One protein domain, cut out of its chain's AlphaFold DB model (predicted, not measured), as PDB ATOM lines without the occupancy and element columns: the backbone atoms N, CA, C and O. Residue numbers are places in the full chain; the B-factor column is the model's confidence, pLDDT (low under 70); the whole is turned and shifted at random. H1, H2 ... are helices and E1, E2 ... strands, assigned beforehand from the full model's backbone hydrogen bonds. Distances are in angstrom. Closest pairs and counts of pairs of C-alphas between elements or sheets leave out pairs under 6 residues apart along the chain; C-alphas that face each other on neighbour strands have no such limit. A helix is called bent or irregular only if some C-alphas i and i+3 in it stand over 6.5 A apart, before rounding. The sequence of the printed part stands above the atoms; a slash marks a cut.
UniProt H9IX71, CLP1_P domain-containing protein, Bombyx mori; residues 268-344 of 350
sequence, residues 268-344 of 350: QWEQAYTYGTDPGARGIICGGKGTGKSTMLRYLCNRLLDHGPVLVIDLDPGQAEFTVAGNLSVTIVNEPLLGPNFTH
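AT A GLANCE: This is residues 268 to 344 of the 350 residues of the protein "CLP1_P domain-containing protein" of Bombyx mori (UniProt H9IX71). Look for one helix in the middle, H2, with a two-strand hairpin, E1 and E2, on one side of it and a shorter helix, H1, packed on its other side. Long loops make up much of the rest: residues 277 to 292 run from the end of H1 to the start of H2, residues 315 to 328 join the two strands, and the last residues, 334 to 344, fold back past H2. The printed part has 77 residues with two named helices and two named strands, in the order H1, H2, E1, E2; the sheet, E1 - E2, is antiparallel. The class is mixed, helices and strands, with under half of the residues in named elements. The whole is compact and rounded, with a radius of gyration of the C-alphas of 12.0 A and spans of 32 by 25 by 21 A.

HOW THE PARTS SIT: Begin at the sheet, where E1, residues 310 to 314, and E2, residues 329 to 333, form a hairpin, antiparallel at 159 degrees between their directions. C-alphas 311 and 332 face each other at 4.6 A. Look there for N 312 and O 331, within hydrogen-bond range at 2.8 A, and N 333 and O 310, also at 2.8 A. From the sheet go to H2, residues 293 to 307: its closest C-alpha to E1 is that of Cys 301, 6.2 A from that of Val 310, and the same C-alpha is 7.2 A from that of Val 333, the closest pair with E2. Next comes H1, residues 268 to 276, which touches H2 at a steep tilt of 45 degrees, running the same way. Their closest C-alphas are those of Tyr 273 and Leu 300, 6.3 A apart. H1 is apart from both E1 and E2. In H1 every O i to N i+4 pair is within hydrogen-bond range; in H2 it is 9 of 11.

IN THESE COORDINATES: Find C-alpha 310 at (-90.749, -39.607, 47.212); from there E1 runs 12.2 A to C-alpha 314. E2 runs 12.0 A and ends at C-alpha 333, at (-87.446, -42.355, 49.850). H2 is 21.6 A long and irregular, but only just: C-alphas 303 and 306 are 6.6 A apart. H1 begins at C-alpha 268, at (-101.917, -49.494, 34.288), and runs 12.6 A.

THE WHOLE: The two C-alphas farthest apart are those of Asp 278 and Gly 326, 32.1 A. The links from H1 to H2 and from E1 to E2 are long, with 16 and 14 residues; the link from H2 to E1 is tight, with 2. The printed part has no cut. Its mean pLDDT is 94.0, and no printed residue is under 70.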
ATOM      1  N   GLN A 268    -101.272 -50.509  33.452       86.88
ATOM      2  CA  GLN A 268    -101.917 -49.494  34.288       86.88
ATOM      3  C   GLN A 268    -100.931 -48.770  35.224       86.88
ATOM      4  O   GLN A 268    -101.221 -47.669  35.684       86.88
ATOM      5  N   TRP A 269     -99.771 -49.363  35.521       91.19
ATOM      6  CA  TRP A 269     -98.764 -48.751  36.391       91.19
ATOM      7  C   TRP A 269     -98.032 -47.607  35.690       91.19
ATOM      8  O   TRP A 269     -97.673 -46.638  36.352       91.19
ATOM      9  N   GLU A 270     -97.915 -47.655  34.361       90.19
ATOM     10  CA  GLU A 270     -97.356 -46.559  33.562       90.19
ATOM     11  C   GLU A 270     -98.217 -45.291  33.668       90.19
ATOM     12  O   GLU A 270     -97.704 -44.179  33.790       90.19
ATOM     13  N   GLN A 271     -99.545 -45.452  33.705       91.25
ATOM     14  CA  GLN A 271    -100.465 -44.333  33.926       91.25
ATOM     15  C   GLN A 271    -100.264 -43.726  35.319       91.25
ATOM     16  O   GLN A 271    -100.189 -42.507  35.455       91.25
ATOM     17  N   ALA A 272    -100.129 -44.566  36.351       93.19
ATOM     18  CA  ALA A 272     -99.863 -44.105  37.713       93.19
ATOM     19  C   ALA A 272     -98.511 -43.380  37.826       93.19
ATOM     20  O   ALA A 272     -98.431 -42.353  38.498       93.19
ATOM     21  N   TYR A 273     -97.475 -43.872  37.140       94.44
ATOM     22  CA  TYR A 273     -96.190 -43.185  37.030       94.44
ATOM     23  C   TYR A 273     -96.348 -41.818  36.355       94.44
ATOM     24  O   TYR A 273     -95.909 -40.826  36.924       94.44
ATOM     25  N   THR A 274     -97.041 -41.752  35.213       94.00
ATOM     26  CA  THR A 274     -97.276 -40.500  34.471       94.00
ATOM     27  C   THR A 274     -97.898 -39.433  35.376       94.00
ATOM     28  O   THR A 274     -97.319 -38.362  35.536       94.00
ATOM     29  N   TYR A 275     -99.006 -39.746  36.059       93.69
ATOM     30  CA  TYR A 275     -99.623 -38.820  37.019       93.69
ATOM     31  C   TYR A 275     -98.717 -38.506  38.215       93.69
ATOM     32  O   TYR A 275     -98.765 -37.411  38.762       93.69
ATOM     33  N   GLY A 276     -97.890 -39.462  38.641       94.00
ATOM     34  CA  GLY A 276     -96.932 -39.278  39.730       94.00
ATOM     35  C   GLY A 276     -95.816 -38.282  39.413       94.00
ATOM     36  O   GLY A 276     -95.248 -37.712  40.342       94.00
ATOM     37  N   THR A 277     -95.512 -38.050  38.131       95.25
ATOM     38  CA  THR A 277     -94.516 -37.050  37.707       95.25
ATOM     39  C   THR A 277     -95.046 -35.614  37.722       95.25
ATOM     40  O   THR A 277     -94.257 -34.672  37.642       95.25
ATOM     41  N   ASP A 278     -96.362 -35.421  37.869       94.06
ATOM     42  CA  ASP A 278     -96.949 -34.086  37.931       94.06
ATOM     43  C   ASP A 278     -96.515 -33.349  39.217       94.06
ATOM     44  O   ASP A 278     -96.532 -33.919  40.317       94.06
ATOM     45  N   PRO A 279     -96.167 -32.050  39.142       89.62
ATOM     46  CA  PRO A 279     -95.798 -31.275  40.322       89.62
ATOM     47  C   PRO A 279     -96.891 -31.290  41.400       89.62
ATOM     48  O   PRO A 279     -98.014 -30.833  41.188       89.62
ATOM     49  N   GLY A 280     -96.550 -31.775  42.597       88.69
ATOM     50  CA  GLY A 280     -97.482 -31.855  43.728       88.69
ATOM     51  C   GLY A 280     -98.462 -33.034  43.675       88.69
ATOM     52  O   GLY A 280     -99.426 -33.047  44.456       88.69
ATOM     53  N   ALA A 281     -98.222 -34.007  42.789       94.94
ATOM     54  CA  ALA A 281     -98.977 -35.248  42.715       94.94
ATOM     55  C   ALA A 281     -99.029 -35.962  44.073       94.94
ATOM     56  O   ALA A 281     -98.045 -36.058  44.809       94.94
ATOM     57  N   ARG A 282    -100.220 -36.459  44.412       95.56
ATOM     58  CA  ARG A 282    -100.494 -37.237  45.620       95.56
ATOM     59  C   ARG A 282    -101.391 -38.398  45.229       95.56
ATOM     60  O   ARG A 282    -102.471 -38.182  44.687       95.56
ATOM     61  N   GLY A 283    -100.931 -39.613  45.500       94.12
ATOM     62  CA  GLY A 283    -101.651 -40.844  45.201       94.12
ATOM     63  C   GLY A 283    -101.837 -41.697  46.448       94.12
ATOM     64  O   GLY A 283    -101.078 -41.585  47.409       94.12
ATOM     65  N   ILE A 284    -102.845 -42.564  46.416       95.81
ATOM     66  CA  ILE A 284    -103.066 -43.603  47.420       95.81
ATOM     67  C   ILE A 284    -103.102 -44.960  46.719       95.81
ATOM     68  O   ILE A 284    -103.724 -45.106  45.668       95.81
ATOM     69  N   ILE A 285    -102.427 -45.952  47.298       95.12
ATOM     70  CA  ILE A 285    -102.453 -47.337  46.822       95.12
ATOM     71  C   ILE A 285    -103.279 -48.144  47.821       95.12
ATOM     72  O   ILE A 285    -102.879 -48.324  48.968       95.12
ATOM     73  N   CYS A 286    -104.436 -48.641  47.392       94.19
ATOM     74  CA  CYS A 286    -105.355 -49.414  48.227       94.19
ATOM     75  C   CYS A 286    -105.829 -50.686  47.512       94.19
ATOM     76  O   CYS A 286    -105.768 -50.795  46.290       94.19
ATOM     77  N   GLY A 287    -106.292 -51.673  48.281       93.00
ATOM     78  CA  GLY A 287    -106.733 -52.969  47.760       93.00
ATOM     79  C   GLY A 287    -106.604 -54.102  48.781       93.00
ATOM     80  O   GLY A 287    -105.972 -53.946  49.830       93.00
ATOM     81  N   GLY A 288    -107.189 -55.257  48.463       91.62
ATOM     82  CA  GLY A 288    -107.195 -56.434  49.338       91.62
ATOM     83  C   GLY A 288    -105.804 -57.007  49.652       91.62
ATOM     84  O   GLY A 288    -104.781 -56.604  49.090       91.62
ATOM     85  N   LYS A 289    -105.746 -57.966  50.580       90.44
ATOM     86  CA  LYS A 289    -104.515 -58.722  50.866       90.44
ATOM     87  C   LYS A 289    -104.081 -59.488  49.608       90.44
ATOM     88  O   LYS A 289    -104.916 -60.041  48.906       90.44
ATOM     89  N   GLY A 290    -102.779 -59.497  49.315       86.56
ATOM     90  CA  GLY A 290    -102.224 -60.252  48.183       86.56
ATOM     91  C   GLY A 290    -102.396 -59.617  46.795       86.56
ATOM     92  O   GLY A 290    -101.947 -60.201  45.818       86.56
ATOM     93  N   THR A 291    -102.965 -58.412  46.672       90.12
ATOM     94  CA  THR A 291    -103.167 -57.761  45.357       90.12
ATOM     95  C   THR A 291    -101.917 -57.083  44.776       90.12
ATOM     96  O   THR A 291    -101.981 -56.514  43.690       90.12
ATOM     97  N   GLY A 292    -100.779 -57.114  45.481       90.69
ATOM     98  CA  GLY A 292     -99.512 -56.543  45.001       90.69
ATOM     99  C   GLY A 292     -99.261 -55.071  45.355       90.69
ATOM    100  O   GLY A 292     -98.380 -54.457  44.760       90.69
ATOM    101  N   LYS A 293     -99.976 -54.505  46.340       93.38
ATOM    102  CA  LYS A 293     -99.822 -53.100  46.779       93.38
ATOM    103  C   LYS A 293     -98.374 -52.702  47.088       93.38
ATOM    104  O   LYS A 293     -97.879 -51.746  46.508       93.38
ATOM    105  N   SER A 294     -97.678 -53.463  47.937       93.12
ATOM    106  CA  SER A 294     -96.278 -53.189  48.306       93.12
ATOM    107  C   SER A 294     -95.324 -53.296  47.114       93.12
ATOM    108  O   SER A 294     -94.303 -52.620  47.051       93.12
ATOM    109  N   THR A 295     -95.645 -54.151  46.141       93.75
ATOM    110  CA  THR A 295     -94.874 -54.266  44.897       93.75
ATOM    111  C   THR A 295     -95.071 -53.030  44.022       93.75
ATOM    112  O   THR A 295     -94.088 -52.476  43.539       93.75
ATOM    113  N   MET A 296     -96.314 -52.563  43.868       94.62
ATOM    114  CA  MET A 296     -96.626 -51.327  43.142       94.62
ATOM    115  C   MET A 296     -96.004 -50.101  43.816       94.62
ATOM    116  O   MET A 296     -95.432 -49.262  43.128       94.62
ATOM    117  N   LEU A 297     -96.061 -50.024  45.149       95.94
ATOM    118  CA  LEU A 297     -95.443 -48.956  45.934       95.94
ATOM    119  C   LEU A 297     -93.941 -48.860  45.648       95.94
ATOM    120  O   LEU A 297     -93.467 -47.792  45.267       95.94
ATOM    121  N   ARG A 298     -93.207 -49.971  45.790       96.25
ATOM    122  CA  ARG A 298     -91.760 -49.999  45.536       96.25
ATOM    123  C   ARG A 298     -91.421 -49.652  44.092       96.25
ATOM    124  O   ARG A 298     -90.553 -48.818  43.869       96.25
ATOM    125  N   TYR A 299     -92.136 -50.234  43.128       95.56
ATOM    126  CA  TYR A 299     -91.949 -49.930  41.709       95.56
ATOM    127  C   TYR A 299     -92.157 -48.434  41.411       95.56
ATOM    128  O   TYR A 299     -91.319 -47.818  40.756       95.56
ATOM    129  N   LEU A 300     -93.238 -47.827  41.918       96.25
ATOM    130  CA  LEU A 300     -93.517 -46.408  41.687       96.25
ATOM    131  C   LEU A 300     -92.489 -45.511  42.372       96.25
ATOM    132  O   LEU A 300     -92.028 -44.559  41.751       96.25
ATOM    133  N   CYS A 301     -92.086 -45.832  43.607       97.19
ATOM    134  CA  CYS A 301     -90.999 -45.117  44.274       97.19
ATOM    135  C   CYS A 301     -89.739 -45.146  43.403       97.19
ATOM    136  O   CYS A 301     -89.205 -44.094  43.076       97.19
ATOM    137  N   ASN A 302     -89.330 -46.334  42.952       97.25
ATOM    138  CA  ASN A 302     -88.154 -46.531  42.108       97.25
ATOM    139  C   ASN A 302     -88.198 -45.714  40.811       97.25
ATOM    140  O   ASN A 302     -87.205 -45.073  40.471       97.25
ATOM    141  N   ARG A 303     -89.342 -45.703  40.115       95.50
ATOM    142  CA  ARG A 303     -89.535 -44.936  38.873       95.50
ATOM    143  C   ARG A 303     -89.516 -43.427  39.100       95.50
ATOM    144  O   ARG A 303     -88.991 -42.688  38.273       95.50
ATOM    145  N   LEU A 304     -90.092 -42.960  40.204       96.50
ATOM    146  CA  LEU A 304     -90.210 -41.534  40.507       96.50
ATOM    147  C   LEU A 304     -88.912 -40.914  41.039       96.50
ATOM    148  O   LEU A 304     -88.779 -39.695  40.985       96.50
ATOM    149  N   LEU A 305     -87.931 -41.717  41.475       96.06
ATOM    150  CA  LEU A 305     -86.642 -41.214  41.971       96.06
ATOM    151  C   LEU A 305     -85.863 -40.374  40.948       96.06
ATOM    152  O   LEU A 305     -85.083 -39.513  41.348       96.06
ATOM    153  N   ASP A 306     -86.091 -40.574  39.647       93.06
ATOM    154  CA  ASP A 306     -85.504 -39.725  38.600       93.06
ATOM    155  C   ASP A 306     -86.048 -38.282  38.618       93.06
ATOM    156  O   ASP A 306     -85.396 -37.371  38.111       93.06
ATOM    157  N   HIS A 307     -87.209 -38.061  39.243       93.94
ATOM    158  CA  HIS A 307     -87.856 -36.752  39.401       93.94
ATOM    159  C   HIS A 307     -87.657 -36.147  40.795       93.94
ATOM    160  O   HIS A 307     -88.024 -34.996  41.030       93.94
ATOM    161  N   GLY A 308     -87.050 -36.896  41.720       93.38
ATOM    162  CA  GLY A 308     -86.744 -36.448  43.074       93.38
ATOM    163  C   GLY A 308     -87.176 -37.438  44.159       93.38
ATOM    164  O   GLY A 308     -87.668 -38.528  43.872       93.38
ATOM    165  N   PRO A 309     -86.970 -37.080  45.438       95.88
ATOM    166  CA  PRO A 309     -87.350 -37.934  46.553       95.88
ATOM    167  C   PRO A 309     -88.873 -38.080  46.662       95.88
ATOM    168  O   PRO A 309     -89.622 -37.123  46.463       95.88
ATOM    169  N   VAL A 310     -89.327 -39.270  47.055       97.19
ATOM    170  CA  VAL A 310     -90.749 -39.607  47.212       97.19
ATOM    171  C   VAL A 310     -91.100 -39.677  48.695       97.19
ATOM    172  O   VAL A 310     -90.448 -40.386  49.458       97.19
ATOM    173  N   LEU A 311     -92.142 -38.961  49.123       97.38
ATOM    174  CA  LEU A 311     -92.678 -39.081  50.479       97.38
ATOM    175  C   LEU A 311     -93.709 -40.210  50.525       97.38
ATOM    176  O   LEU A 311     -94.770 -40.103  49.910       97.38
ATOM    177  N   VAL A 312     -93.424 -41.265  51.282       97.56
ATOM    178  CA  VAL A 312     -94.356 -42.373  51.499       97.56
ATOM    179  C   VAL A 312     -94.978 -42.264  52.882       97.56
ATOM    180  O   VAL A 312     -94.270 -42.172  53.883       97.56
ATOM    181  N   ILE A 313     -96.308 -42.300  52.929       97.25
ATOM    182  CA  ILE A 313     -97.087 -42.430  54.161       97.25
ATOM    183  C   ILE A 313     -97.594 -43.869  54.212       97.25
ATOM    184  O   ILE A 313     -98.495 -44.239  53.460       97.25
ATOM    185  N   ASP A 314     -96.979 -44.680  55.065       95.75
ATOM    186  CA  ASP A 314     -97.339 -46.078  55.251       95.75
ATOM    187  C   ASP A 314     -98.431 -46.204  56.316       95.75
ATOM    188  O   ASP A 314     -98.244 -45.826  57.479       95.75
ATOM    189  N   LEU A 315     -99.584 -46.711  55.880       94.88
ATOM    190  CA  LEU A 315    -100.794 -46.849  56.681       94.88
ATOM    191  C   LEU A 315    -101.158 -48.317  56.966       94.88
ATOM    192  O   LEU A 315    -102.237 -48.568  57.502       94.88
ATOM    193  N   ASP A 316    -100.303 -49.281  56.600       92.75
ATOM    194  CA  ASP A 316    -100.529 -50.710  56.844       92.75
ATOM    195  C   ASP A 316     -99.672 -51.204  58.027       92.75
ATOM    196  O   ASP A 316     -98.513 -51.582  57.848       92.75
ATOM    197  N   PRO A 317    -100.222 -51.257  59.256       90.38
ATOM    198  CA  PRO A 317     -99.463 -51.740  60.404       90.38
ATOM    199  C   PRO A 317     -99.187 -53.249  60.336       90.38
ATOM    200  O   PRO A 317     -98.302 -53.731  61.039       90.38
ATOM    201  N   GLY A 318     -99.937 -54.019  59.537       89.88
ATOM    202  CA  GLY A 318     -99.754 -55.466  59.431       89.88
ATOM    203  C   GLY A 318     -98.522 -55.828  58.609       89.88
ATOM    204  O   GLY A 318     -97.761 -56.717  58.993       89.88
ATOM    205  N   GLN A 319     -98.306 -55.121  57.502       88.06
ATOM    206  CA  GLN A 319     -97.171 -55.331  56.607       88.06
ATOM    207  C   GLN A 319     -96.484 -54.003  56.268       88.06
ATOM    208  O   GLN A 319     -96.468 -53.581  55.113       88.06
ATOM    209  N   ALA A 320     -95.891 -53.378  57.287       93.38
ATOM    210  CA  ALA A 320     -95.142 -52.137  57.123       93.38
ATOM    211  C   ALA A 320     -93.942 -52.310  56.164       93.38
ATOM    212  O   ALA A 320     -93.254 -53.341  56.166       93.38
ATOM    213  N   GLU A 321     -93.690 -51.287  55.350       95.31
ATOM    214  CA  GLU A 321     -92.661 -51.284  54.305       95.31
ATOM    215  C   GLU A 321     -91.303 -50.807  54.841       95.31
ATOM    216  O   GLU A 321     -90.274 -51.417  54.567       95.31
ATOM    217  N   PHE A 322     -91.290 -49.739  55.647       95.62
ATOM    218  CA  PHE A 322     -90.049 -49.088  56.105       95.62
ATOM    219  C   PHE A 322     -89.738 -49.302  57.585       95.62
ATOM    220  O   PHE A 322     -88.654 -48.951  58.050       95.62
ATOM    221  N   THR A 323     -90.675 -49.858  58.344       94.50
ATOM    222  CA  THR A 323     -90.548 -50.081  59.785       94.50
ATOM    223  C   THR A 323     -90.916 -51.514  60.132       94.50
ATOM    224  O   THR A 323     -91.460 -52.251  59.315       94.50
ATOM    225  N   VAL A 324     -90.643 -51.925  61.369       92.81
ATOM    226  CA  VAL A 324     -91.191 -53.187  61.879       92.81
ATOM    227  C   VAL A 324     -92.722 -53.116  61.933       92.81
ATOM    228  O   VAL A 324     -93.294 -52.025  62.044       92.81
ATOM    229  N   ALA A 325     -93.381 -54.274  61.862       92.44
ATOM    230  CA  ALA A 325     -94.836 -54.372  61.960       92.44
ATOM    231  C   ALA A 325     -95.375 -53.698  63.239       92.44
ATOM    232  O   ALA A 325     -94.687 -53.613  64.259       92.44
ATOM    233  N   GLY A 326     -96.615 -53.220  63.170       93.06
ATOM    234  CA  GLY A 326     -97.309 -52.503  64.242       93.06
ATOM    235  C   GLY A 326     -97.143 -50.982  64.212       93.06
ATOM    236  O   GLY A 326     -97.653 -50.311  65.105       93.06
ATOM    237  N   ASN A 327     -96.462 -50.427  63.207       91.25
ATOM    238  CA  ASN A 327     -96.210 -48.991  63.095       91.25
ATOM    239  C   ASN A 327     -96.908 -48.389  61.874       91.25
ATOM    240  O   ASN A 327     -97.043 -49.036  60.841       91.25
ATOM    241  N   LEU A 328     -97.287 -47.119  62.003       94.50
ATOM    242  CA  LEU A 328     -97.537 -46.229  60.871       94.50
ATOM    243  C   LEU A 328     -96.287 -45.371  60.694       94.50
ATOM    244  O   LEU A 328     -95.655 -44.998  61.686       94.50
ATOM    245  N   SER A 329     -95.920 -45.048  59.458       94.94
ATOM    246  CA  SER A 329     -94.690 -44.298  59.211       94.94
ATOM    247  C   SER A 329     -94.839 -43.268  58.102       94.94
ATOM    248  O   SER A 329     -95.678 -43.385  57.213       94.94
ATOM    249  N   VAL A 330     -94.000 -42.239  58.168       96.81
ATOM    250  CA  VAL A 330     -93.799 -41.280  57.086       96.81
ATOM    251  C   VAL A 330     -92.321 -41.317  56.743       96.81
ATOM    252  O   VAL A 330     -91.484 -40.988  57.580       96.81
ATOM    253  N   THR A 331     -91.997 -41.752  55.530       96.25
ATOM    254  CA  THR A 331     -90.621 -41.994  55.098       96.25
ATOM    255  C   THR A 331     -90.326 -41.233  53.817       96.25
ATOM    256  O   THR A 331     -91.050 -41.356  52.831       96.25
ATOM    257  N   ILE A 332     -89.226 -40.480  53.805       97.06
ATOM    258  CA  ILE A 332     -88.664 -39.931  52.570       97.06
ATOM    259  C   ILE A 332     -87.804 -41.021  51.918       97.06
ATOM    260  O   ILE A 332     -86.854 -41.537  52.519       97.06
ATOM    261  N   VAL A 333     -88.155 -41.389  50.690       97.19
ATOM    262  CA  VAL A 333     -87.446 -42.355  49.850       97.19
ATOM    263  C   VAL A 333     -86.595 -41.586  48.848       97.19
ATOM    264  O   VAL A 333     -87.109 -40.862  48.001       97.19
ATOM    265  N   ASN A 334     -85.282 -41.725  48.976       96.00
ATOM    266  CA  ASN A 334     -84.255 -41.060  48.169       96.00
ATOM    267  C   ASN A 334     -83.277 -42.057  47.519       96.00
ATOM    268  O   ASN A 334     -82.382 -41.653  46.783       96.00
ATOM    269  N   GLU A 335     -83.455 -43.346  47.796       96.00
ATOM    270  CA  GLU A 335     -82.660 -44.463  47.296       96.00
ATOM    271  C   GLU A 335     -83.619 -45.555  46.805       96.00
ATOM    272  O   GLU A 335     -84.734 -45.663  47.332       96.00
ATOM    273  N   PRO A 336     -83.236 -46.344  45.789       97.12
ATOM    274  CA  PRO A 336     -84.133 -47.323  45.202       97.12
ATOM    275  C   PRO A 336     -84.379 -48.511  46.136       97.12
ATOM    276  O   PRO A 336     -83.477 -49.050  46.771       97.12
ATOM    277  N   LEU A 337     -85.629 -48.959  46.167       97.25
ATOM    278  CA  LEU A 337     -86.126 -50.085  46.942       97.25
ATOM    279  C   LEU A 337     -85.963 -51.369  46.122       97.25
ATOM    280  O   LEU A 337     -86.895 -51.845  45.467       97.25
ATOM    281  N   LEU A 338     -84.743 -51.909  46.127       96.00
ATOM    282  CA  LEU A 338     -84.330 -53.062  45.316       96.00
ATOM    283  C   LEU A 338     -84.309 -54.371  46.117       96.00
ATOM    284  O   LEU A 338     -83.389 -55.181  46.011       96.00
ATOM    285  N   GLY A 339     -85.343 -54.573  46.931       94.44
ATOM    286  CA  GLY A 339     -85.520 -55.771  47.745       94.44
ATOM    287  C   GLY A 339     -86.836 -55.772  48.523       94.44
ATOM    288  O   GLY A 339     -87.640 -54.845  48.383       94.44
ATOM    289  N   PRO A 340     -87.123 -56.827  49.302       92.88
ATOM    290  CA  PRO A 340     -88.263 -56.867  50.223       92.88
ATOM    291  C   PRO A 340     -88.086 -55.909  51.408       92.88
ATOM    292  O   PRO A 340     -86.962 -55.528  51.724       92.88
ATOM    293  N   ASN A 341     -89.181 -55.566  52.088       93.62
ATOM    294  CA  ASN A 341     -89.230 -54.592  53.190       93.62
ATOM    295  C   ASN A 341     -88.103 -54.738  54.232       93.62
ATOM    296  O   ASN A 341     -87.448 -53.764  54.598       93.62
ATOM    297  N   PHE A 342     -87.789 -55.967  54.654       92.06
ATOM    298  CA  PHE A 342     -86.748 -56.218  55.658       92.06
ATOM    299  C   PHE A 342     -85.331 -55.785  55.233       92.06
ATOM    300  O   PHE A 342     -84.450 -55.692  56.085       92.06
ATOM    301  N   THR A 343     -85.100 -55.503  53.946       93.31
ATOM    302  CA  THR A 343     -83.800 -55.054  53.408       93.31
ATOM    303  C   THR A 343     -83.579 -53.549  53.508       93.31
ATOM    304  O   THR A 343     -82.456 -53.092  53.344       93.31
ATOM    305  N   HIS A 344     -84.620 -52.771  53.814       94.50
ATOM    306  CA  HIS A 344     -84.558 -51.306  53.818       94.50
ATOM    307  C   HIS A 344     -85.345 -50.683  54.979       94.50
ATOM    308  O   HIS A 344     -85.877 -49.574  54.873       94.50
TER     309      HIS A 344